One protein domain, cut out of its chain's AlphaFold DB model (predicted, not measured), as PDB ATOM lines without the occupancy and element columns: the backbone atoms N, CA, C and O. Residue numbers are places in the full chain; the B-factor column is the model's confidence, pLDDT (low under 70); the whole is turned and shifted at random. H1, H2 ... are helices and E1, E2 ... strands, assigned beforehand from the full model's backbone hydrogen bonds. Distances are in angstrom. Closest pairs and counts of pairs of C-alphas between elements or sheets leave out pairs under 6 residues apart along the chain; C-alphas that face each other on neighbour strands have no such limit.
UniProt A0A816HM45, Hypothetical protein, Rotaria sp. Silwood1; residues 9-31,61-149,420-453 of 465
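Overview. This is residues 9 to 31, 61 to 149 and 420 to 453 of the 465 residues of the protein "Hypothetical protein" of Rotaria sp. Silwood1 (UniProt A0A816HM45). A curled sheet of four strands stands at one side of a cluster of helices, in which H1, H3 and H5 make a row, each beside the next and running the same way. H4 folds back beside H3 and reaches the sheet, H7 grazes the sheet, H8 and H9 lie away from the row, and residues 26 to 31 of H2 stick out. The printed part has 146 residues, with nine named helices and four named strands in the order H1 H2 H3 H4 E1 E2 H5 H6 H7 H8 H9 E3 E4. The sheet runs E1 E2 E4 E3, antiparallel throughout, and the class is mixed, helices and strands. The whole is compact, with a radius of gyration of the C-alphas of 16.1 A and spans of 44 by 44 by 33 A.

Along the chain. The strands are E1, residues 90 to 95; E2, 98 to 104, 19.4 A long; E3, 439 to 441; and E4, 444 to 452, 24.4 A long, ending at C-alpha 452 (-11.497, -8.937, 128.348). The helices are H1, residues 9 to 14, beginning at C-alpha 9 (-20.548, 18.000, 138.731); H2, 18 to 31, 20.2 A; H3, 68 to 75; H4, 78 to 87, 14.1 A; H5, 123 to 129; H6, 133 to 136; H7, 139 to 149, 15.0 A; H8, 420 to 424; and H9, 427 to 430.

Arrangement. The sheet is strongly twisted. In the hairpin E1 and E2, N 92 and O 100 are 2.8 A apart, within hydrogen-bond range. Between E2 and E4, N 101 and O 449 are 2.9 A apart. In the hairpin E3 and E4, N 439 and O 446 are 2.9 A apart. H7 only grazes the sheet, with residues 140 to 147; the closest C-alphas of H7 and E4, Leu 144 and Leu 447, are 7.4 A apart. H4 only just is on the sheet, with 5 pairs of C-alphas within 10 A, and grazes it with residues 85 to 87. H3 and H4, a helical hairpin, touch at C-alphas Ala 72 and Phe 81, 5.5 A. H3 touches H5 at a shallow tilt of 17 degrees, Thr 70 and Ala 123 being closest, with C-alphas 5.0 A apart. H3 touches H1 at 14 degrees, also shallow, with C-alphas of His 10 and Pro 68 4.7 A apart. H1 and H2 form a helical hairpin; the closest C-alphas, Leu 12 and Tyr 21, are 6.3 A apart. H5 and H6 only just touch, with 3 pairs within 8 A, and only at the corner; C-alphas Ile 127 and Ile 136 are closest, 6.8 A. H8 and H9 are close but not clearly touching, C-alphas Glu 422 and Arg 430 being 7.9 A apart. Every O i to N i+4 pair is within hydrogen-bond range in H1, H2, H3, H4, H5, H7 and H8; H6 and H9 are too short for one.

Size, cuts and confidence. The C-alphas farthest apart, Gly 96 and Gly 116, are 47.7 A apart. Residues 32 to 60 are not printed, a gap of 20.8 A between C-alphas 31 and 61, and neither are 150 to 419, a gap of 12.1 A between C-alphas 149 and 420. The link from E2 to H5, residues 105 to 122, is long. Confidence is under 70 at residues 110 to 120 and 433 to 434; the mean pLDDT of the printed part is 84.5.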
ATOM      1  N   LEU A   9     -21.391  19.099 139.199       90.88
ATOM      2  CA  LEU A   9     -20.548  18.000 138.731       90.88
ATOM      3  C   LEU A   9     -19.057  18.280 138.956       90.88
ATOM      4  O   LEU A   9     -18.331  17.363 139.318       90.88
ATOM      5  N   HIS A  10     -18.611  19.532 138.818       92.19
ATOM      6  CA  HIS A  10     -17.231  19.911 139.143       92.19
ATOM      7  C   HIS A  10     -16.947  19.751 140.643       92.19
ATOM      8  O   HIS A  10     -15.907  19.221 141.016       92.19
ATOM      9  N   LEU A  11     -17.891  20.137 141.509       91.56
ATOM     10  CA  LEU A  11     -17.747  19.956 142.959       91.56
ATOM     11  C   LEU A  11     -17.679  18.472 143.345       91.56
ATOM     12  O   LEU A  11     -16.866  18.088 144.179       91.56
ATOM     13  N   LEU A  12     -18.488  17.617 142.714       92.56
ATOM     14  CA  LEU A  12     -18.446  16.170 142.952       92.56
ATOM     15  C   LEU A  12     -17.117  15.536 142.524       92.56
ATOM     16  O   LEU A  12     -16.678  14.578 143.160       92.56
ATOM     17  N   VAL A  13     -16.481  16.081 141.485       92.31
ATOM     18  CA  VAL A  13     -15.131  15.689 141.063       92.31
ATOM     19  C   VAL A  13     -14.094  16.110 142.098       92.31
ATOM     20  O   VAL A  13     -13.300  15.276 142.521       92.31
ATOM     21  N   ILE A  14     -14.150  17.360 142.567       91.69
ATOM     22  CA  ILE A  14     -13.249  17.881 143.610       91.69
ATOM     23  C   ILE A  14     -13.338  17.041 144.894       91.69
ATOM     24  O   ILE A  14     -12.323  16.772 145.527       91.69
ATOM     25  N   HIS A  15     -14.539  16.594 145.263       92.50
ATOM     26  CA  HIS A  15     -14.762  15.765 146.451       92.50
ATOM     27  C   HIS A  15     -14.577  14.252 146.228       92.50
ATOM     28  O   HIS A  15     -14.779  13.491 147.170       92.50
ATOM     29  N   ASN A  16     -14.216  13.804 145.019       92.06
ATOM     30  CA  ASN A  16     -14.057  12.388 144.660       92.06
ATOM     31  C   ASN A  16     -15.280  11.502 145.014       92.06
ATOM     32  O   ASN A  16     -15.166  10.477 145.685       92.06
ATOM     33  N   LEU A  17     -16.489  11.898 144.585       93.75
ATOM     34  CA  LEU A  17     -17.745  11.184 144.886       93.75
ATOM     35  C   LEU A  17     -18.421  10.563 143.638       93.75
ATOM     36  O   LEU A  17     -19.458  11.069 143.187       93.75
ATOM     37  N   PRO A  18     -17.917   9.437 143.088       92.06
ATOM     38  CA  PRO A  18     -18.406   8.873 141.819       92.06
ATOM     39  C   PRO A  18     -19.866   8.399 141.894       92.06
ATOM     40  O   PRO A  18     -20.678   8.685 141.018       92.06
ATOM     41  N   LYS A  19     -20.272   7.770 143.005       90.75
ATOM     42  CA  LYS A  19     -21.662   7.305 143.201       90.75
ATOM     43  C   LYS A  19     -22.680   8.449 143.188       90.75
ATOM     44  O   LYS A  19     -23.812   8.281 142.731       90.75
ATOM     45  N   MET A  20     -22.296   9.606 143.727       90.38
ATOM     46  CA  MET A  20     -23.155  10.789 143.739       90.38
ATOM     47  C   MET A  20     -23.226  11.412 142.348       90.38
ATOM     48  O   MET A  20     -24.305  11.847 141.947       90.38
ATOM     49  N   TYR A  21     -22.124  11.381 141.593       91.69
ATOM     50  CA  TYR A  21     -22.090  11.834 140.206       91.69
ATOM     51  C   TYR A  21     -23.166  11.139 139.360       91.69
ATOM     52  O   TYR A  21     -23.994  11.820 138.754       91.69
ATOM     53  N   THR A  22     -23.250   9.802 139.405       89.81
ATOM     54  CA  THR A  22     -24.278   9.044 138.666       89.81
ATOM     55  C   THR A  22     -25.693   9.450 139.068       89.81
ATOM     56  O   THR A  22     -26.549   9.667 138.212       89.81
ATOM     57  N   LYS A  23     -25.957   9.572 140.378       90.44
ATOM     58  CA  LYS A  23     -27.288   9.933 140.892       90.44
ATOM     59  C   LYS A  23     -27.715  11.317 140.417       90.44
ATOM     60  O   LYS A  23     -28.839  11.477 139.946       90.44
ATOM     61  N   PHE A  24     -26.823  12.302 140.505       88.88
ATOM     62  CA  PHE A  24     -27.107  13.662 140.059       88.88
ATOM     63  C   PHE A  24     -27.278  13.749 138.546       88.88
ATOM     64  O   PHE A  24     -28.202  14.415 138.085       88.88
ATOM     65  N   LYS A  25     -26.446  13.047 137.772       87.56
ATOM     66  CA  LYS A  25     -26.583  13.007 136.315       87.56
ATOM     67  C   LYS A  25     -27.892  12.345 135.885       87.56
ATOM     68  O   LYS A  25     -28.600  12.907 135.053       87.56
ATOM     69  N   LYS A  26     -28.263  11.212 136.491       88.31
ATOM     70  CA  LYS A  26     -29.551  10.548 136.237       88.31
ATOM     71  C   LYS A  26     -30.721  11.478 136.553       88.31
ATOM     72  O   LYS A  26     -31.596  11.670 135.716       88.31
ATOM     73  N   ARG A  27     -30.692  12.123 137.723       87.50
ATOM     74  CA  ARG A  27     -31.733  13.073 138.129       87.50
ATOM     75  C   ARG A  27     -31.828  14.271 137.184       87.50
ATOM     76  O   ARG A  27     -32.925  14.724 136.886       87.50
ATOM     77  N   TRP A  28     -30.694  14.779 136.706       85.12
ATOM     78  CA  TRP A  28     -30.659  15.867 135.731       85.12
ATOM     79  C   TRP A  28     -31.330  15.474 134.410       85.12
ATOM     80  O   TRP A  28     -32.133  16.239 133.883       85.12
ATOM     81  N   LEU A  29     -31.030  14.276 133.902       85.62
ATOM     82  CA  LEU A  29     -31.643  13.743 132.684       85.62
ATOM     83  C   LEU A  29     -33.159  13.567 132.835       85.62
ATOM     84  O   LEU A  29     -33.898  13.943 131.931       85.62
ATOM     85  N   GLU A  30     -33.625  13.061 133.981       87.00
ATOM     86  CA  GLU A  30     -35.059  12.957 134.293       87.00
ATOM     87  C   GLU A  30     -35.746  14.329 134.252       87.00
ATOM     88  O   GLU A  30     -36.783  14.479 133.614       87.00
ATOM     89  N   VAL A  31     -35.145  15.345 134.884       84.12
ATOM     90  CA  VAL A  31     -35.702  16.707 134.928       84.12
ATOM     91  C   VAL A  31     -35.700  17.368 133.547       84.12
ATOM     92  O   VAL A  31     -36.663  18.035 133.181       84.12
ATOM     93  N   LEU A  61     -18.081  24.165 130.871       88.00
ATOM     94  CA  LEU A  61     -16.775  24.606 131.348       88.00
ATOM     95  C   LEU A  61     -16.921  25.453 132.618       88.00
ATOM     96  O   LEU A  61     -17.906  26.187 132.767       88.00
ATOM     97  N   ASN A  62     -15.943  25.365 133.517       88.69
ATOM     98  CA  ASN A  62     -15.775  26.322 134.610       88.69
ATOM     99  C   ASN A  62     -15.105  27.627 134.114       88.69
ATOM    100  O   ASN A  62     -14.803  27.763 132.926       88.69
ATOM    101  N   LYS A  63     -14.867  28.608 135.003       87.81
ATOM    102  CA  LYS A  63     -14.187  29.862 134.608       87.81
ATOM    103  C   LYS A  63     -12.754  29.649 134.117       87.81
ATOM    104  O   LYS A  63     -12.269  30.462 133.342       87.81
ATOM    105  N   ASP A  64     -12.120  28.563 134.544       83.88
ATOM    106  CA  ASP A  64     -10.767  28.188 134.133       83.88
ATOM    107  C   ASP A  64     -10.748  27.358 132.832       83.88
ATOM    108  O   ASP A  64      -9.685  26.913 132.406       83.88
ATOM    109  N   GLY A  65     -11.909  27.114 132.211       85.94
ATOM    110  CA  GLY A  65     -12.025  26.365 130.960       85.94
ATOM    111  C   GLY A  65     -12.052  24.838 131.100       85.94
ATOM    112  O   GLY A  65     -11.967  24.149 130.096       85.94
ATOM    113  N   PHE A  66     -12.194  24.259 132.292       88.25
ATOM    114  CA  PHE A  66     -12.226  22.799 132.470       88.25
ATOM    115  C   PHE A  66     -13.650  22.242 132.487       88.25
ATOM    116  O   PHE A  66     -14.542  22.854 133.072       88.25
ATOM    117  N   THR A  67     -13.850  21.066 131.887       90.25
ATOM    118  CA  THR A  67     -15.027  20.212 132.111       90.25
ATOM    119  C   THR A  67     -14.827  19.426 133.412       90.25
ATOM    120  O   THR A  67     -13.701  19.321 133.903       90.25
ATOM    121  N   PRO A  68     -15.868  18.793 133.987       91.06
ATOM    122  CA  PRO A  68     -15.693  17.903 135.133       91.06
ATOM    123  C   PRO A  68     -14.653  16.801 134.878       91.06
ATOM    124  O   PRO A  68     -13.928  16.420 135.792       91.06
ATOM    125  N   PHE A  69     -14.533  16.313 133.641       91.75
ATOM    126  CA  PHE A  69     -13.535  15.304 133.305       91.75
ATOM    127  C   PHE A  69     -12.119  15.865 133.193       91.75
ATOM    128  O   PHE A  69     -11.204  15.305 133.796       91.75
ATOM    129  N   THR A  70     -11.915  16.968 132.467       90.62
ATOM    130  CA  THR A  70     -10.577  17.570 132.380       90.62
ATOM    131  C   THR A  70     -10.135  18.139 133.728       90.62
ATOM    132  O   THR A  70      -8.951  18.115 134.047       90.62
ATOM    133  N   LEU A  71     -11.074  18.530 134.596       91.31
ATOM    134  CA  LEU A  71     -10.796  18.866 135.990       91.31
ATOM    135  C   LEU A  71     -10.343  17.644 136.803       91.31
ATOM    136  O   LEU A  71      -9.395  17.764 137.575       91.31
ATOM    137  N   ALA A  72     -10.968  16.474 136.625       92.12
ATOM    138  CA  ALA A  72     -10.515  15.237 137.271       92.12
ATOM    139  C   ALA A  72      -9.073  14.901 136.860       92.12
ATOM    140  O   ALA A  72      -8.248  14.577 137.713       92.12
ATOM    141  N   ALA A  73      -8.761  15.084 135.571       91.44
ATOM    142  CA  ALA A  73      -7.408  14.963 135.040       91.44
ATOM    143  C   ALA A  73      -6.460  16.032 135.601       91.44
ATOM    144  O   ALA A  73      -5.316  15.743 135.887       91.44
ATOM    145  N   LYS A  74      -6.904  17.271 135.828       90.38
ATOM    146  CA  LYS A  74      -6.059  18.312 136.436       90.38
ATOM    147  C   LYS A  74      -5.749  18.045 137.910       90.38
ATOM    148  O   LYS A  74      -4.648  18.346 138.358       90.38
ATOM    149  N   LEU A  75      -6.711  17.505 138.657       90.44
ATOM    150  CA  LEU A  75      -6.573  17.223 140.088       90.44
ATOM    151  C   LEU A  75      -5.862  15.894 140.377       90.44
ATOM    152  O   LEU A  75      -5.368  15.716 141.484       90.44
ATOM    153  N   GLY A  76      -5.815  14.974 139.410       89.69
ATOM    154  CA  GLY A  76      -5.150  13.678 139.568       89.69
ATOM    155  C   GLY A  76      -5.969  12.680 140.375       89.69
ATOM    156  O   GLY A  76      -5.422  11.761 140.970       89.69
ATOM    157  N   VAL A  77      -7.293  12.856 140.404       91.88
ATOM    158  CA  VAL A  77      -8.202  11.971 141.139       91.88
ATOM    159  C   VAL A  77      -8.461  10.718 140.299       91.88
ATOM    160  O   VAL A  77      -9.349  10.706 139.444       91.88
ATOM    161  N   THR A  78      -7.680   9.666 140.538       90.62
ATOM    162  CA  THR A  78      -7.676   8.403 139.773       90.62
ATOM    163  C   THR A  78      -9.027   7.683 139.778       90.62
ATOM    164  O   THR A  78      -9.524   7.295 138.717       90.62
ATOM    165  N   ASP A  79      -9.671   7.564 140.938       91.06
ATOM    166  CA  ASP A  79     -10.976   6.900 141.083       91.06
ATOM    167  C   ASP A  79     -12.082   7.614 140.296       91.06
ATOM    168  O   ASP A  79     -12.856   6.995 139.566       91.06
ATOM    169  N   MET A  80     -12.154   8.941 140.417       92.75
ATOM    170  CA  MET A  80     -13.134   9.739 139.685       92.75
ATOM    171  C   MET A  80     -12.843   9.723 138.187       92.75
ATOM    172  O   MET A  80     -13.764   9.615 137.382       92.75
ATOM    173  N   PHE A  81     -11.573   9.831 137.796       93.56
ATOM    174  CA  PHE A  81     -11.185   9.817 136.393       93.56
ATOM    175  C   PHE A  81     -11.537   8.487 135.721       93.56
ATOM    176  O   PHE A  81     -12.150   8.499 134.653       93.56
ATOM    177  N   SER A  82     -11.199   7.358 136.355       92.12
ATOM    178  CA  SER A  82     -11.530   6.021 135.845       92.12
ATOM    179  C   SER A  82     -13.043   5.839 135.732       92.12
ATOM    180  O   SER A  82     -13.539   5.474 134.667       92.12
ATOM    181  N   PHE A  83     -13.795   6.239 136.762       93.00
ATOM    182  CA  PHE A  83     -15.254   6.229 136.744       93.00
ATOM    183  C   PHE A  83     -15.844   7.058 135.588       93.00
ATOM    184  O   PHE A  83     -16.702   6.572 134.853       93.00
ATOM    185  N   LEU A  84     -15.385   8.300 135.389       92.25
ATOM    186  CA  LEU A  84     -15.869   9.171 134.311       92.25
ATOM    187  C   LEU A  84     -15.490   8.658 132.922       92.25
ATOM    188  O   LEU A  84     -16.204   8.904 131.946       92.25
ATOM    189  N   LEU A  85     -14.340   7.999 132.802       91.81
ATOM    190  CA  LEU A  85     -13.919   7.381 131.556       91.81
ATOM    191  C   LEU A  85     -14.801   6.175 131.223       91.81
ATOM    192  O   LEU A  85     -15.271   6.064 130.091       91.81
ATOM    193  N   ASP A  86     -15.087   5.333 132.215       90.62
ATOM    194  CA  ASP A  86     -15.969   4.184 132.045       90.62
ATOM    195  C   ASP A  86     -17.412   4.588 131.741       90.62
ATOM    196  O   ASP A  86     -18.069   3.968 130.911       90.62
ATOM    197  N   GLU A  87     -17.904   5.669 132.346       89.69
ATOM    198  CA  GLU A  87     -19.265   6.156 132.114       89.69
ATOM    199  C   GLU A  87     -19.496   6.677 130.682       89.69
ATOM    200  O   GLU A  87     -20.635   6.792 130.226       89.69
ATOM    201  N   ARG A  88     -18.421   7.035 129.975       88.44
ATOM    202  CA  ARG A  88     -18.477   7.590 128.614       88.44
ATOM    203  C   ARG A  88     -18.181   6.566 127.528       88.44
ATOM    204  O   ARG A  88     -18.241   6.913 126.350       88.44
ATOM    205  N   LYS A  89     -17.859   5.330 127.902       90.38
ATOM    206  CA  LYS A  89     -17.511   4.280 126.951       90.38
ATOM    207  C   LYS A  89     -18.751   3.748 126.238       90.38
ATOM    208  O   LYS A  89     -19.814   3.600 126.837       90.38
ATOM    209  N   ILE A  90     -18.607   3.435 124.956       90.94
ATOM    210  CA  ILE A  90     -19.664   2.837 124.137       90.94
ATOM    211  C   ILE A  90     -19.241   1.415 123.797       90.94
ATOM    212  O   ILE A  90     -18.187   1.203 123.205       90.94
ATOM    213  N   VAL A  91     -20.054   0.426 124.158       91.25
ATOM    214  CA  VAL A  91     -19.801  -0.968 123.773       91.25
ATOM    215  C   VAL A  91     -20.285  -1.160 122.340       91.25
ATOM    216  O   VAL A  91     -21.476  -1.042 122.069       91.25
ATOM    217  N   GLN A  92     -19.360  -1.432 121.419       91.19
ATOM    218  CA  GLN A  92     -19.673  -1.648 120.006       91.19
ATOM    219  C   GLN A  92     -20.196  -3.065 119.766       91.19
ATOM    220  O   GLN A  92     -21.173  -3.257 119.049       91.19
ATOM    221  N   TRP A  93     -19.534  -4.058 120.361       91.31
ATOM    222  CA  TRP A  93     -19.973  -5.449 120.357       91.31
ATOM    223  C   TRP A  93     -19.409  -6.184 121.571       91.31
ATOM    224  O   TRP A  93     -18.367  -5.810 122.114       91.31
ATOM    225  N   ARG A  94     -20.098  -7.247 121.986       90.94
ATOM    226  CA  ARG A  94     -19.645  -8.189 123.011       90.94
ATOM    227  C   ARG A  94     -19.763  -9.603 122.457       90.94
ATOM    228  O   ARG A  94     -20.783  -9.947 121.869       90.94
ATOM    229  N   TYR A  95     -18.711 -10.390 122.629       87.88
ATOM    230  CA  TYR A  95     -18.658 -11.799 122.276       87.88
ATOM    231  C   TYR A  95     -18.082 -12.578 123.460       87.88
ATOM    232  O   TYR A  95     -16.867 -12.617 123.674       87.88
ATOM    233  N   GLY A  96     -18.978 -13.142 124.275       86.94
ATOM    234  CA  GLY A  96     -18.633 -13.791 125.538       86.94
ATOM    235  C   GLY A  96     -17.832 -12.857 126.466       86.94
ATOM    236  O   GLY A  96     -18.332 -11.783 126.827       86.94
ATOM    237  N   PRO A  97     -16.588 -13.221 126.840       88.88
ATOM    238  CA  PRO A  97     -15.750 -12.410 127.720       88.88
ATOM    239  C   PRO A  97     -15.065 -11.238 127.006       88.88
ATOM    240  O   PRO A  97     -14.493 -10.389 127.677       88.88
ATOM    241  N   ILE A  98     -15.079 -11.173 125.672       90.62
ATOM    242  CA  ILE A  98     -14.398 -10.113 124.918       90.62
ATOM    243  C   ILE A  98     -15.424  -9.061 124.507       90.62
ATOM    244  O   ILE A  98     -16.440  -9.375 123.889       90.62
ATOM    245  N   SER A  99     -15.155  -7.797 124.811       91.88
ATOM    246  CA  SER A  99     -15.964  -6.669 124.355       91.88
ATOM    247  C   SER A  99     -15.107  -5.645 123.634       91.88
ATOM    248  O   SER A  99     -14.071  -5.225 124.146       91.88
ATOM    249  N   CYS A 100     -15.563  -5.197 122.470       92.25
ATOM    250  CA  CYS A 100     -14.981  -4.049 121.797       92.25
ATOM    251  C   CYS A 100     -15.666  -2.780 122.283       92.25
ATOM    252  O   CYS A 100     -16.877  -2.598 122.120       92.25
ATOM    253  N   VAL A 101     -14.868  -1.897 122.865       93.00
ATOM    254  CA  VAL A 101     -15.315  -0.677 123.519       93.00
ATOM    255  C   VAL A 101     -14.699   0.532 122.826       93.00
ATOM    256  O   VAL A 101     -13.532   0.534 122.435       93.00
ATOM    257  N   LEU A 102     -15.503   1.574 122.666       92.31
ATOM    258  CA  LEU A 102     -15.143   2.844 122.062       92.31
ATOM    259  C   LEU A 102     -15.096   3.916 123.151       92.31
ATOM    260  O   LEU A 102     -16.118   4.247 123.754       92.31
ATOM    261  N   TYR A 103     -13.913   4.478 123.384       92.00
ATOM    262  CA  TYR A 103     -13.716   5.600 124.299       92.00
ATOM    263  C   TYR A 103     -13.673   6.917 123.521       92.00
ATOM    264  O   TYR A 103     -12.865   7.032 122.598       92.00
ATOM    265  N   PRO A 104     -14.513   7.912 123.844       90.12
ATOM    266  CA  PRO A 104     -14.531   9.175 123.114       90.12
ATOM    267  C   PRO A 104     -13.252   9.985 123.371       90.12
ATOM    268  O   PRO A 104     -12.777  10.078 124.503       90.12
ATOM    269  N   LEU A 105     -12.696  10.570 122.307       88.00
ATOM    270  CA  LEU A 105     -11.449  11.349 122.346       88.00
ATOM    271  C   LEU A 105     -11.666  12.867 122.477       88.00
ATOM    272  O   LEU A 105     -10.691  13.600 122.572       88.00
ATOM    273  N   ASP A 106     -12.913  13.337 122.487       82.00
ATOM    274  CA  ASP A 106     -13.298  14.758 122.427       82.00
ATOM    275  C   ASP A 106     -12.769  15.620 123.586       82.00
ATOM    276  O   ASP A 106     -12.468  16.791 123.383       82.00
ATOM    277  N   GLU A 107     -12.640  15.057 124.789       83.44
ATOM    278  CA  GLU A 107     -12.042  15.740 125.955       83.44
ATOM    279  C   GLU A 107     -10.734  15.086 126.428       83.44
ATOM    280  O   GLU A 107     -10.015  15.618 127.278       83.44
ATOM    281  N   LEU A 108     -10.436  13.895 125.909       84.50
ATOM    282  CA  LEU A 108      -9.217  13.148 126.215       84.50
ATOM    283  C   LEU A 108      -8.012  13.767 125.502       84.50
ATOM    284  O   LEU A 108      -6.921  13.855 126.069       84.50
ATOM    285  N   GLU A 109      -8.253  14.260 124.290       79.56
ATOM    286  CA  GLU A 109      -7.306  14.953 123.434       79.56
ATOM    287  C   GLU A 109      -7.911  16.273 122.967       79.56
ATOM    288  O   GLU A 109      -9.124  16.394 122.814       79.56
ATOM    289  N   LEU A 110      -7.066  17.258 122.676       66.12
ATOM    290  CA  LEU A 110      -7.518  18.451 121.970       66.12
ATOM    291  C   LEU A 110      -8.017  18.072 120.567       66.12
ATOM    292  O   LEU A 110      -7.366  17.330 119.821       66.12
ATOM    293  N   GLU A 111      -9.182  18.592 120.179       60.09
ATOM    294  CA  GLU A 111      -9.566  18.624 118.770       60.09
ATOM    295  C   GLU A 111      -8.634  19.556 118.000       60.09
ATOM    296  O   GLU A 111      -8.321  20.663 118.432       60.09
ATOM    297  N   PHE A 112      -8.148  19.067 116.857       56.25
ATOM    298  CA  PHE A 112      -7.196  19.767 116.004       56.25
ATOM    299  C   PHE A 112      -7.850  21.000 115.367       56.25
ATOM    300  O   PHE A 112      -8.269  20.951 114.208       56.25
ATOM    301  N   GLN A 113      -7.937  22.116 116.091       43.66
ATOM    302  CA  GLN A 113      -8.384  23.371 115.504       43.66
ATOM    303  C   GLN A 113      -7.624  24.592 116.037       43.66
ATOM    304  O   GLN A 113      -7.691  24.931 117.209       43.66
ATOM    305  N   GLN A 114      -6.913  25.190 115.073       38.03
ATOM    306  CA  GLN A 114      -6.316  26.523 114.943       38.03
ATOM    307  C   GLN A 114      -5.568  27.137 116.137       38.03
ATOM    308  O   GLN A 114      -6.140  27.520 117.152       38.03
ATOM    309  N   GLU A 115      -4.269  27.343 115.891       39.03
ATOM    310  CA  GLU A 115      -3.414  28.328 116.551       39.03
ATOM    311  C   GLU A 115      -4.187  29.637 116.794       39.03
ATOM    312  O   GLU A 115      -4.606  30.301 115.845       39.03
ATOM    313  N   GLY A 116      -4.380  30.003 118.066       39.81
ATOM    314  CA  GLY A 116      -4.844  31.340 118.456       39.81
ATOM    315  C   GLY A 116      -6.127  31.427 119.288       39.81
ATOM    316  O   GLY A 116      -6.500  32.539 119.656       39.81
ATOM    317  N   GLY A 117      -6.797  30.317 119.614       39.72
ATOM    318  CA  GLY A 117      -7.874  30.306 120.615       39.72
ATOM    319  C   GLY A 117      -7.386  29.826 121.984       39.72
ATOM    320  O   GLY A 117      -6.568  28.913 122.040       39.72
ATOM    321  N   ASP A 118      -7.922  30.382 123.078       55.09
ATOM    322  CA  ASP A 118      -7.871  29.785 124.429       55.09
ATOM    323  C   ASP A 118      -8.710  28.485 124.445       55.09
ATOM    324  O   ASP A 118      -9.758  28.392 125.086       55.09
ATOM    325  N   THR A 119      -8.318  27.484 123.653       59.72
ATOM    326  CA  THR A 119      -8.918  26.155 123.713       59.72
ATOM    327  C   THR A 119      -8.429  25.457 124.979       59.72
ATOM    328  O   THR A 119      -7.232  25.467 125.276       59.72
ATOM    329  N   PRO A 120      -9.341  24.873 125.770       67.62
ATOM    330  CA  PRO A 120      -8.959  24.245 127.019       67.62
ATOM    331  C   PRO A 120      -8.127  22.986 126.752       67.62
ATOM    332  O   PRO A 120      -8.487  22.212 125.863       67.62
ATOM    333  N   PRO A 121      -7.041  22.759 127.508       75.62
ATOM    334  CA  PRO A 121      -6.130  21.648 127.264       75.62
ATOM    335  C   PRO A 121      -6.840  20.302 127.436       75.62
ATOM    336  O   PRO A 121      -7.722  20.139 128.287       75.62
ATOM    337  N   GLY A 122      -6.436  19.325 126.625       85.19
ATOM    338  CA  GLY A 122      -6.975  17.967 126.686       85.19
ATOM    339  C   GLY A 122      -6.583  17.270 127.989       85.19
ATOM    340  O   GLY A 122      -5.587  17.624 128.624       85.19
ATOM    341  N   ALA A 123      -7.330  16.239 128.392       87.44
ATOM    342  CA  ALA A 123      -7.012  15.501 129.615       87.44
ATOM    343  C   ALA A 123      -5.587  14.916 129.595       87.44
ATOM    344  O   ALA A 123      -4.881  15.022 130.595       87.44
ATOM    345  N   LEU A 124      -5.135  14.363 128.461       88.06
ATOM    346  CA  LEU A 124      -3.772  13.834 128.327       88.06
ATOM    347  C   LEU A 124      -2.704  14.924 128.497       88.06
ATOM    348  O   LEU A 124      -1.691  14.697 129.154       88.06
ATOM    349  N   GLU A 125      -2.937  16.112 127.943       86.06
ATOM    350  CA  GLU A 125      -2.021  17.247 128.082       86.06
ATOM    351  C   GLU A 125      -1.908  17.688 129.544       86.06
ATOM    352  O   GLU A 125      -0.802  17.880 130.044       86.06
ATOM    353  N   LEU A 126      -3.034  17.775 130.257       86.88
ATOM    354  CA  LEU A 126      -3.057  18.121 131.679       86.88
ATOM    355  C   LEU A 126      -2.333  17.089 132.548       86.88
ATOM    356  O   LEU A 126      -1.600  17.473 133.459       86.88
ATOM    357  N   ILE A 127      -2.502  15.798 132.252       89.12
ATOM    358  CA  ILE A 127      -1.800  14.703 132.943       89.12
ATOM    359  C   ILE A 127      -0.285  14.856 132.775       89.12
ATOM    360  O   ILE A 127       0.471  14.748 133.743       89.12
ATOM    361  N   VAL A 128       0.153  15.147 131.547       87.12
ATOM    362  CA  VAL A 128       1.566  15.302 131.196       87.12
ATOM    363  C   VAL A 128       2.174  16.569 131.812       87.12
ATOM    364  O   VAL A 128       3.273  16.509 132.375       87.12
ATOM    365  N   GLN A 129       1.463  17.699 131.740       83.19
ATOM    366  CA  GLN A 129       1.907  18.991 132.276       83.19
ATOM    367  C   GLN A 129       1.993  18.985 133.804       83.19
ATOM    368  O   GLN A 129       2.973  19.478 134.356       83.19
ATOM    369  N   ASN A 130       1.015  18.383 134.487       84.69
ATOM    370  CA  ASN A 130       0.994  18.304 135.950       84.69
ATOM    371  C   ASN A 130       1.787  17.111 136.510       84.69
ATOM    372  O   ASN A 130       1.748  16.882 137.716       84.69
ATOM    373  N   ALA A 131       2.483  16.347 135.658       81.62
ATOM    374  CA  ALA A 131       3.322  15.211 136.046       81.62
ATOM    375  C   ALA A 131       2.609  14.177 136.943       81.62
ATOM    376  O   ALA A 131       3.174  13.681 137.918       81.62
ATOM    377  N   GLN A 132       1.356  13.844 136.627       84.25
ATOM    378  CA  GLN A 132       0.558  12.936 137.455       84.25
ATOM    379  C   GLN A 132       0.933  11.468 137.229       84.25
ATOM    380  O   GLN A 132       0.351  10.775 136.391       84.25
ATOM    381  N   ALA A 133       1.902  10.997 138.012       79.19
ATOM    382  CA  ALA A 133       2.481   9.657 137.918       79.19
ATOM    383  C   ALA A 133       1.474   8.513 138.154       79.19
ATOM    384  O   ALA A 133       1.584   7.453 137.542       79.19
ATOM    385  N   GLU A 134       0.455   8.716 138.990       85.56
ATOM    386  CA  GLU A 134      -0.576   7.693 139.210       85.56
ATOM    387  C   GLU A 134      -1.579   7.625 138.054       85.56
ATOM    388  O   GLU A 134      -1.998   6.543 137.646       85.56
ATOM    389  N   LEU A 135      -1.948   8.776 137.480       89.88
ATOM    390  CA  LEU A 135      -2.970   8.830 136.437       89.88
ATOM    391  C   LEU A 135      -2.440   8.367 135.073       89.88
ATOM    392  O   LEU A 135      -3.193   7.775 134.297       89.88
ATOM    393  N   ILE A 136      -1.144   8.566 134.794       90.88
ATOM    394  CA  ILE A 136      -0.513   8.041 133.573       90.88
ATOM    395  C   ILE A 136      -0.506   6.509 133.543       90.88
ATOM    396  O   ILE A 136      -0.567   5.919 132.468       90.88
ATOM    397  N   MET A 137      -0.497   5.866 134.716       90.75
ATOM    398  CA  MET A 137      -0.555   4.410 134.842       90.75
ATOM    399  C   MET A 137      -1.938   3.818 134.566       90.75
ATOM    400  O   MET A 137      -2.094   2.597 134.518       90.75
ATOM    401  N   HIS A 138      -2.954   4.659 134.367       91.88
ATOM    402  CA  HIS A 138      -4.276   4.179 134.010       91.88
ATOM    403  C   HIS A 138      -4.218   3.405 132.673       91.88
ATOM    404  O   HIS A 138      -3.759   3.971 131.674       91.88
ATOM    405  N   PRO A 139      -4.748   2.166 132.584       90.25
ATOM    406  CA  PRO A 139      -4.578   1.296 131.413       90.25
ATOM    407  C   PRO A 139      -4.962   1.957 130.087       90.25
ATOM    408  O   PRO A 139      -4.281   1.817 129.080       90.25
ATOM    409  N   ARG A 140      -6.035   2.754 130.096       90.38
ATOM    410  CA  ARG A 140      -6.535   3.438 128.893       90.38
ATOM    411  C   ARG A 140      -5.670   4.607 128.433       90.38
ATOM    412  O   ARG A 140      -5.669   4.918 127.246       90.38
ATOM    413  N   ILE A 141      -4.939   5.242 129.347       91.88
ATOM    414  CA  ILE A 141      -3.968   6.279 128.992       91.88
ATOM    415  C   ILE A 141      -2.725   5.628 128.393       91.88
ATOM    416  O   ILE A 141      -2.260   6.077 127.347       91.88
ATOM    417  N   ILE A 142      -2.258   4.526 128.989       91.81
ATOM    418  CA  ILE A 142      -1.163   3.718 128.440       91.81
ATOM    419  C   ILE A 142      -1.506   3.243 127.024       91.81
ATOM    420  O   ILE A 142      -0.755   3.546 126.103       91.81
ATOM    421  N   ASP A 143      -2.672   2.622 126.815       90.75
ATOM    422  CA  ASP A 143      -3.098   2.141 125.491       90.75
ATOM    423  C   ASP A 143      -3.151   3.256 124.440       90.75
ATOM    424  O   ASP A 143      -2.837   3.039 123.265       90.75
ATOM    425  N   LEU A 144      -3.593   4.453 124.840       91.06
ATOM    426  CA  LEU A 144      -3.641   5.608 123.951       91.06
ATOM    427  C   LEU A 144      -2.226   6.028 123.537       91.06
ATOM    428  O   LEU A 144      -1.957   6.204 122.347       91.06
ATOM    429  N   VAL A 145      -1.320   6.162 124.507       92.44
ATOM    430  CA  VAL A 145       0.086   6.518 124.268       92.44
ATOM    431  C   VAL A 145       0.788   5.436 123.440       92.44
ATOM    432  O   VAL A 145       1.518   5.765 122.504       92.44
ATOM    433  N   ASP A 146       0.517   4.158 123.708       91.88
ATOM    434  CA  ASP A 146       1.046   3.019 122.959       91.88
ATOM    435  C   ASP A 146       0.593   3.042 121.502       91.88
ATOM    436  O   ASP A 146       1.423   2.982 120.593       91.88
ATOM    437  N   LYS A 147      -0.702   3.254 121.251       90.88
ATOM    438  CA  LYS A 147      -1.220   3.372 119.883       90.88
ATOM    439  C   LYS A 147      -0.626   4.557 119.136       90.88
ATOM    440  O   LYS A 147      -0.300   4.426 117.956       90.88
ATOM    441  N   LYS A 148      -0.439   5.706 119.790       91.38
ATOM    442  CA  LYS A 148       0.259   6.851 119.178       91.38
ATOM    443  C   LYS A 148       1.712   6.515 118.840       91.38
ATOM    444  O   LYS A 148       2.191   6.848 117.751       91.38
ATOM    445  N   TRP A 149       2.394   5.827 119.754       91.56
ATOM    446  CA  TRP A 149       3.772   5.382 119.580       91.56
ATOM    447  C   TRP A 149       3.936   4.449 118.383       91.56
ATOM    448  O   TRP A 149       4.772   4.707 117.518       91.56
ATOM    449  N   ALA A 420       5.292  16.106 122.516       81.19
ATOM    450  CA  ALA A 420       6.246  16.986 121.840       81.19
ATOM    451  C   ALA A 420       6.272  16.731 120.323       81.19
ATOM    452  O   ALA A 420       6.090  17.652 119.526       81.19
ATOM    453  N   ILE A 421       6.373  15.458 119.914       85.12
ATOM    454  CA  ILE A 421       6.290  15.067 118.500       85.12
ATOM    455  C   ILE A 421       4.953  15.501 117.905       85.12
ATOM    456  O   ILE A 421       4.922  15.986 116.776       85.12
ATOM    457  N   GLU A 422       3.856  15.329 118.645       81.50
ATOM    458  CA  GLU A 422       2.540  15.779 118.216       81.50
ATOM    459  C   GLU A 422       2.554  17.278 117.940       81.50
ATOM    460  O   GLU A 422       2.262  17.648 116.810       81.50
ATOM    461  N   ASN A 423       2.999  18.113 118.880       77.12
ATOM    462  CA  ASN A 423       3.068  19.569 118.717       77.12
ATOM    463  C   ASN A 423       3.942  20.028 117.546       77.12
ATOM    464  O   ASN A 423       3.578  20.984 116.863       77.12
ATOM    465  N   GLU A 424       5.041  19.332 117.264       75.94
ATOM    466  CA  GLU A 424       5.923  19.655 116.141       75.94
ATOM    467  C   GLU A 424       5.373  19.232 114.768       75.94
ATOM    468  O   GLU A 424       5.793  19.777 113.743       75.94
ATOM    469  N   MET A 425       4.458  18.258 114.710       77.12
ATOM    470  CA  MET A 425       3.872  17.812 113.444       77.12
ATOM    471  C   MET A 425       2.916  18.855 112.872       77.12
ATOM    472  O   MET A 425       2.033  19.363 113.574       77.12
ATOM    473  N   SER A 426       3.013  19.071 111.558       74.19
ATOM    474  CA  SER A 426       2.043  19.882 110.821       74.19
ATOM    475  C   SER A 426       0.654  19.229 110.810       74.19
ATOM    476  O   SER A 426       0.518  18.006 110.876       74.19
ATOM    477  N   ILE A 427      -0.406  20.038 110.701       71.69
ATOM    478  CA  ILE A 427      -1.798  19.551 110.692       71.69
ATOM    479  C   ILE A 427      -2.024  18.526 109.564       71.69
ATOM    480  O   ILE A 427      -2.745  17.544 109.756       71.69
ATOM    481  N   ASP A 428      -1.380  18.719 108.414       73.00
ATOM    482  CA  ASP A 428      -1.505  17.832 107.255       73.00
ATOM    483  C   ASP A 428      -0.821  16.479 107.488       73.00
ATOM    484  O   ASP A 428      -1.381  15.436 107.147       73.00
ATOM    485  N   GLU A 429       0.337  16.462 108.157       74.06
ATOM    486  CA  GLU A 429       1.003  15.218 108.558       74.06
ATOM    487  C   GLU A 429       0.189  14.434 109.594       74.06
ATOM    488  O   GLU A 429       0.161  13.200 109.555       74.06
ATOM    489  N   ARG A 430      -0.519  15.125 110.497       71.62
ATOM    490  CA  ARG A 430      -1.393  14.478 111.492       71.62
ATOM    491  C   ARG A 430      -2.631  13.833 110.863       71.62
ATOM    492  O   ARG A 430      -3.115  12.828 111.376       71.62
ATOM    493  N   LYS A 431      -3.134  14.381 109.752       70.69
ATOM    494  CA  LYS A 431      -4.317  13.868 109.033       70.69
ATOM    495  C   LYS A 431      -4.027  12.676 108.117       70.69
ATOM    496  O   LYS A 431      -4.969  12.080 107.604       70.69
ATOM    497  N   LEU A 432      -2.760  12.318 107.903       75.06
ATOM    498  CA  LEU A 432      -2.391  11.172 107.071       75.06
ATOM    499  C   LEU A 432      -2.989   9.869 107.622       75.06
ATOM    500  O   LEU A 432      -2.764   9.521 108.780       75.06
ATOM    501  N   ASP A 433      -3.639   9.082 106.760       65.81
ATOM    502  CA  ASP A 433      -4.254   7.796 107.135       65.81
ATOM    503  C   ASP A 433      -3.265   6.821 107.789       65.81
ATOM    504  O   ASP A 433      -3.622   6.059 108.685       65.81
ATOM    505  N   LYS A 434      -1.988   6.880 107.392       68.69
ATOM    506  CA  LYS A 434      -0.915   6.068 107.989       68.69
ATOM    507  C   LYS A 434      -0.703   6.351 109.482       68.69
ATOM    508  O   LYS A 434      -0.201   5.476 110.183       68.69
ATOM    509  N   ASN A 435      -1.080   7.539 109.950       72.44
ATOM    510  CA  ASN A 435      -0.916   8.003 111.327       72.44
ATOM    511  C   ASN A 435      -2.222   7.895 112.137       72.44
ATOM    512  O   ASN A 435      -2.254   8.273 113.308       72.44
ATOM    513  N   LYS A 436      -3.300   7.363 111.545       80.06
ATOM    514  CA  LYS A 436      -4.607   7.222 112.191       80.06
ATOM    515  C   LYS A 436      -4.580   6.125 113.265       80.06
ATOM    516  O   LYS A 436      -4.304   4.962 112.973       80.06
ATOM    517  N   TYR A 437      -4.894   6.504 114.502       84.94
ATOM    518  CA  TYR A 437      -5.014   5.612 115.671       84.94
ATOM    519  C   TYR A 437      -6.445   5.527 116.229       84.94
ATOM    520  O   TYR A 437      -6.703   4.771 117.161       84.94
ATOM    521  N   TRP A 438      -7.369   6.305 115.666       87.00
ATOM    522  CA  TRP A 438      -8.745   6.456 116.130       87.00
ATOM    523  C   TRP A 438      -9.745   6.056 115.043       87.00
ATOM    524  O   TRP A 438      -9.446   6.105 113.847       87.00
ATOM    525  N   THR A 439     -10.950   5.679 115.461       87.00
ATOM    526  CA  THR A 439     -12.081   5.398 114.572       87.00
ATOM    527  C   THR A 439     -13.113   6.521 114.640       87.00
ATOM    528  O   THR A 439     -13.221   7.204 115.658       87.00
ATOM    529  N   ASN A 440     -13.833   6.755 113.542       87.00
ATOM    530  CA  ASN A 440     -14.897   7.754 113.492       87.00
ATOM    531  C   ASN A 440     -16.247   7.043 113.570       87.00
ATOM    532  O   ASN A 440     -16.518   6.184 112.731       87.00
ATOM    533  N   VAL A 441     -17.075   7.419 114.540       86.38
ATOM    534  CA  VAL A 441     -18.475   6.994 114.631       86.38
ATOM    535  C   VAL A 441     -19.317   8.258 114.772       86.38
ATOM    536  O   VAL A 441     -19.065   9.073 115.657       86.38
ATOM    537  N   ASP A 442     -20.261   8.462 113.853       83.44
ATOM    538  CA  ASP A 442     -21.183   9.610 113.834       83.44
ATOM    539  C   ASP A 442     -20.516  10.999 113.864       83.44
ATOM    540  O   ASP A 442     -21.055  11.966 114.402       83.44
ATOM    541  N   GLY A 443     -19.326  11.120 113.270       79.81
ATOM    542  CA  GLY A 443     -18.572  12.373 113.226       79.81
ATOM    543  C   GLY A 443     -17.715  12.634 114.467       79.81
ATOM    544  O   GLY A 443     -17.010  13.640 114.494       79.81
ATOM    545  N   GLN A 444     -17.722  11.736 115.458       83.31
ATOM    546  CA  GLN A 444     -16.901  11.824 116.664       83.31
ATOM    547  C   GLN A 444     -15.762  10.795 116.643       83.31
ATOM    548  O   GLN A 444     -15.891   9.679 116.136       83.31
ATOM    549  N   ARG A 445     -14.607  11.189 117.194       87.94
ATOM    550  CA  ARG A 445     -13.405  10.352 117.265       87.94
ATOM    551  C   ARG A 445     -13.438   9.464 118.505       87.94
ATOM    552  O   ARG A 445     -13.654   9.958 119.611       87.94
ATOM    553  N   TYR A 446     -13.144   8.183 118.315       90.19
ATOM    554  CA  TYR A 446     -13.078   7.192 119.381       90.19
ATOM    555  C   TYR A 446     -11.774   6.398 119.345       90.19
ATOM    556  O   TYR A 446     -11.267   6.032 118.281       90.19
ATOM    557  N   LEU A 447     -11.272   6.069 120.528       91.00
ATOM    558  CA  LEU A 447     -10.271   5.040 120.734       91.00
ATOM    559  C   LEU A 447     -10.979   3.692 120.861       91.00
ATOM    560  O   LEU A 447     -11.708   3.451 121.820       91.00
ATOM    561  N   GLN A 448     -10.750   2.812 119.894       91.44
ATOM    562  CA  GLN A 448     -11.272   1.451 119.926       91.44
ATOM    563  C   GLN A 448     -10.333   0.560 120.731       91.44
ATOM    564  O   GLN A 448      -9.151   0.486 120.402       91.44
ATOM    565  N   VAL A 449     -10.833  -0.104 121.769       90.81
ATOM    566  CA  VAL A 449     -10.066  -0.997 122.644       90.81
ATOM    567  C   VAL A 449     -10.827  -2.304 122.831       90.81
ATOM    568  O   VAL A 449     -12.047  -2.304 122.978       90.81
ATOM    569  N   GLU A 450     -10.101  -3.417 122.831       90.06
ATOM    570  CA  GLU A 450     -10.646  -4.724 123.186       90.06
ATOM    571  C   GLU A 450     -10.456  -4.941 124.690       90.06
ATOM    572  O   GLU A 450      -9.336  -4.924 125.202       90.06
ATOM    573  N   GLU A 451     -11.561  -5.099 125.414       89.00
ATOM    574  CA  GLU A 451     -11.566  -5.420 126.837       89.00
ATOM    575  C   GLU A 451     -11.905  -6.897 127.027       89.00
ATOM    576  O   GLU A 451     -12.809  -7.422 126.375       89.00
ATOM    577  N   VAL A 452     -11.198  -7.561 127.943       87.25
ATOM    578  CA  VAL A 452     -11.497  -8.937 128.348       87.25
ATOM    579  C   VAL A 452     -12.048  -8.917 129.767       87.25
ATOM    580  O   VAL A 452     -11.326  -8.622 130.723       87.25
ATOM    581  N   ASP A 453     -13.326  -9.251 129.906       82.81
ATOM    582  CA  ASP A 453     -13.986  -9.452 131.186       82.81
ATOM    583  C   ASP A 453     -13.547 -10.794 131.786       82.81
ATOM    584  O   ASP A 453     -13.994 -11.877 131.397       82.81
TER     585      ASP A 453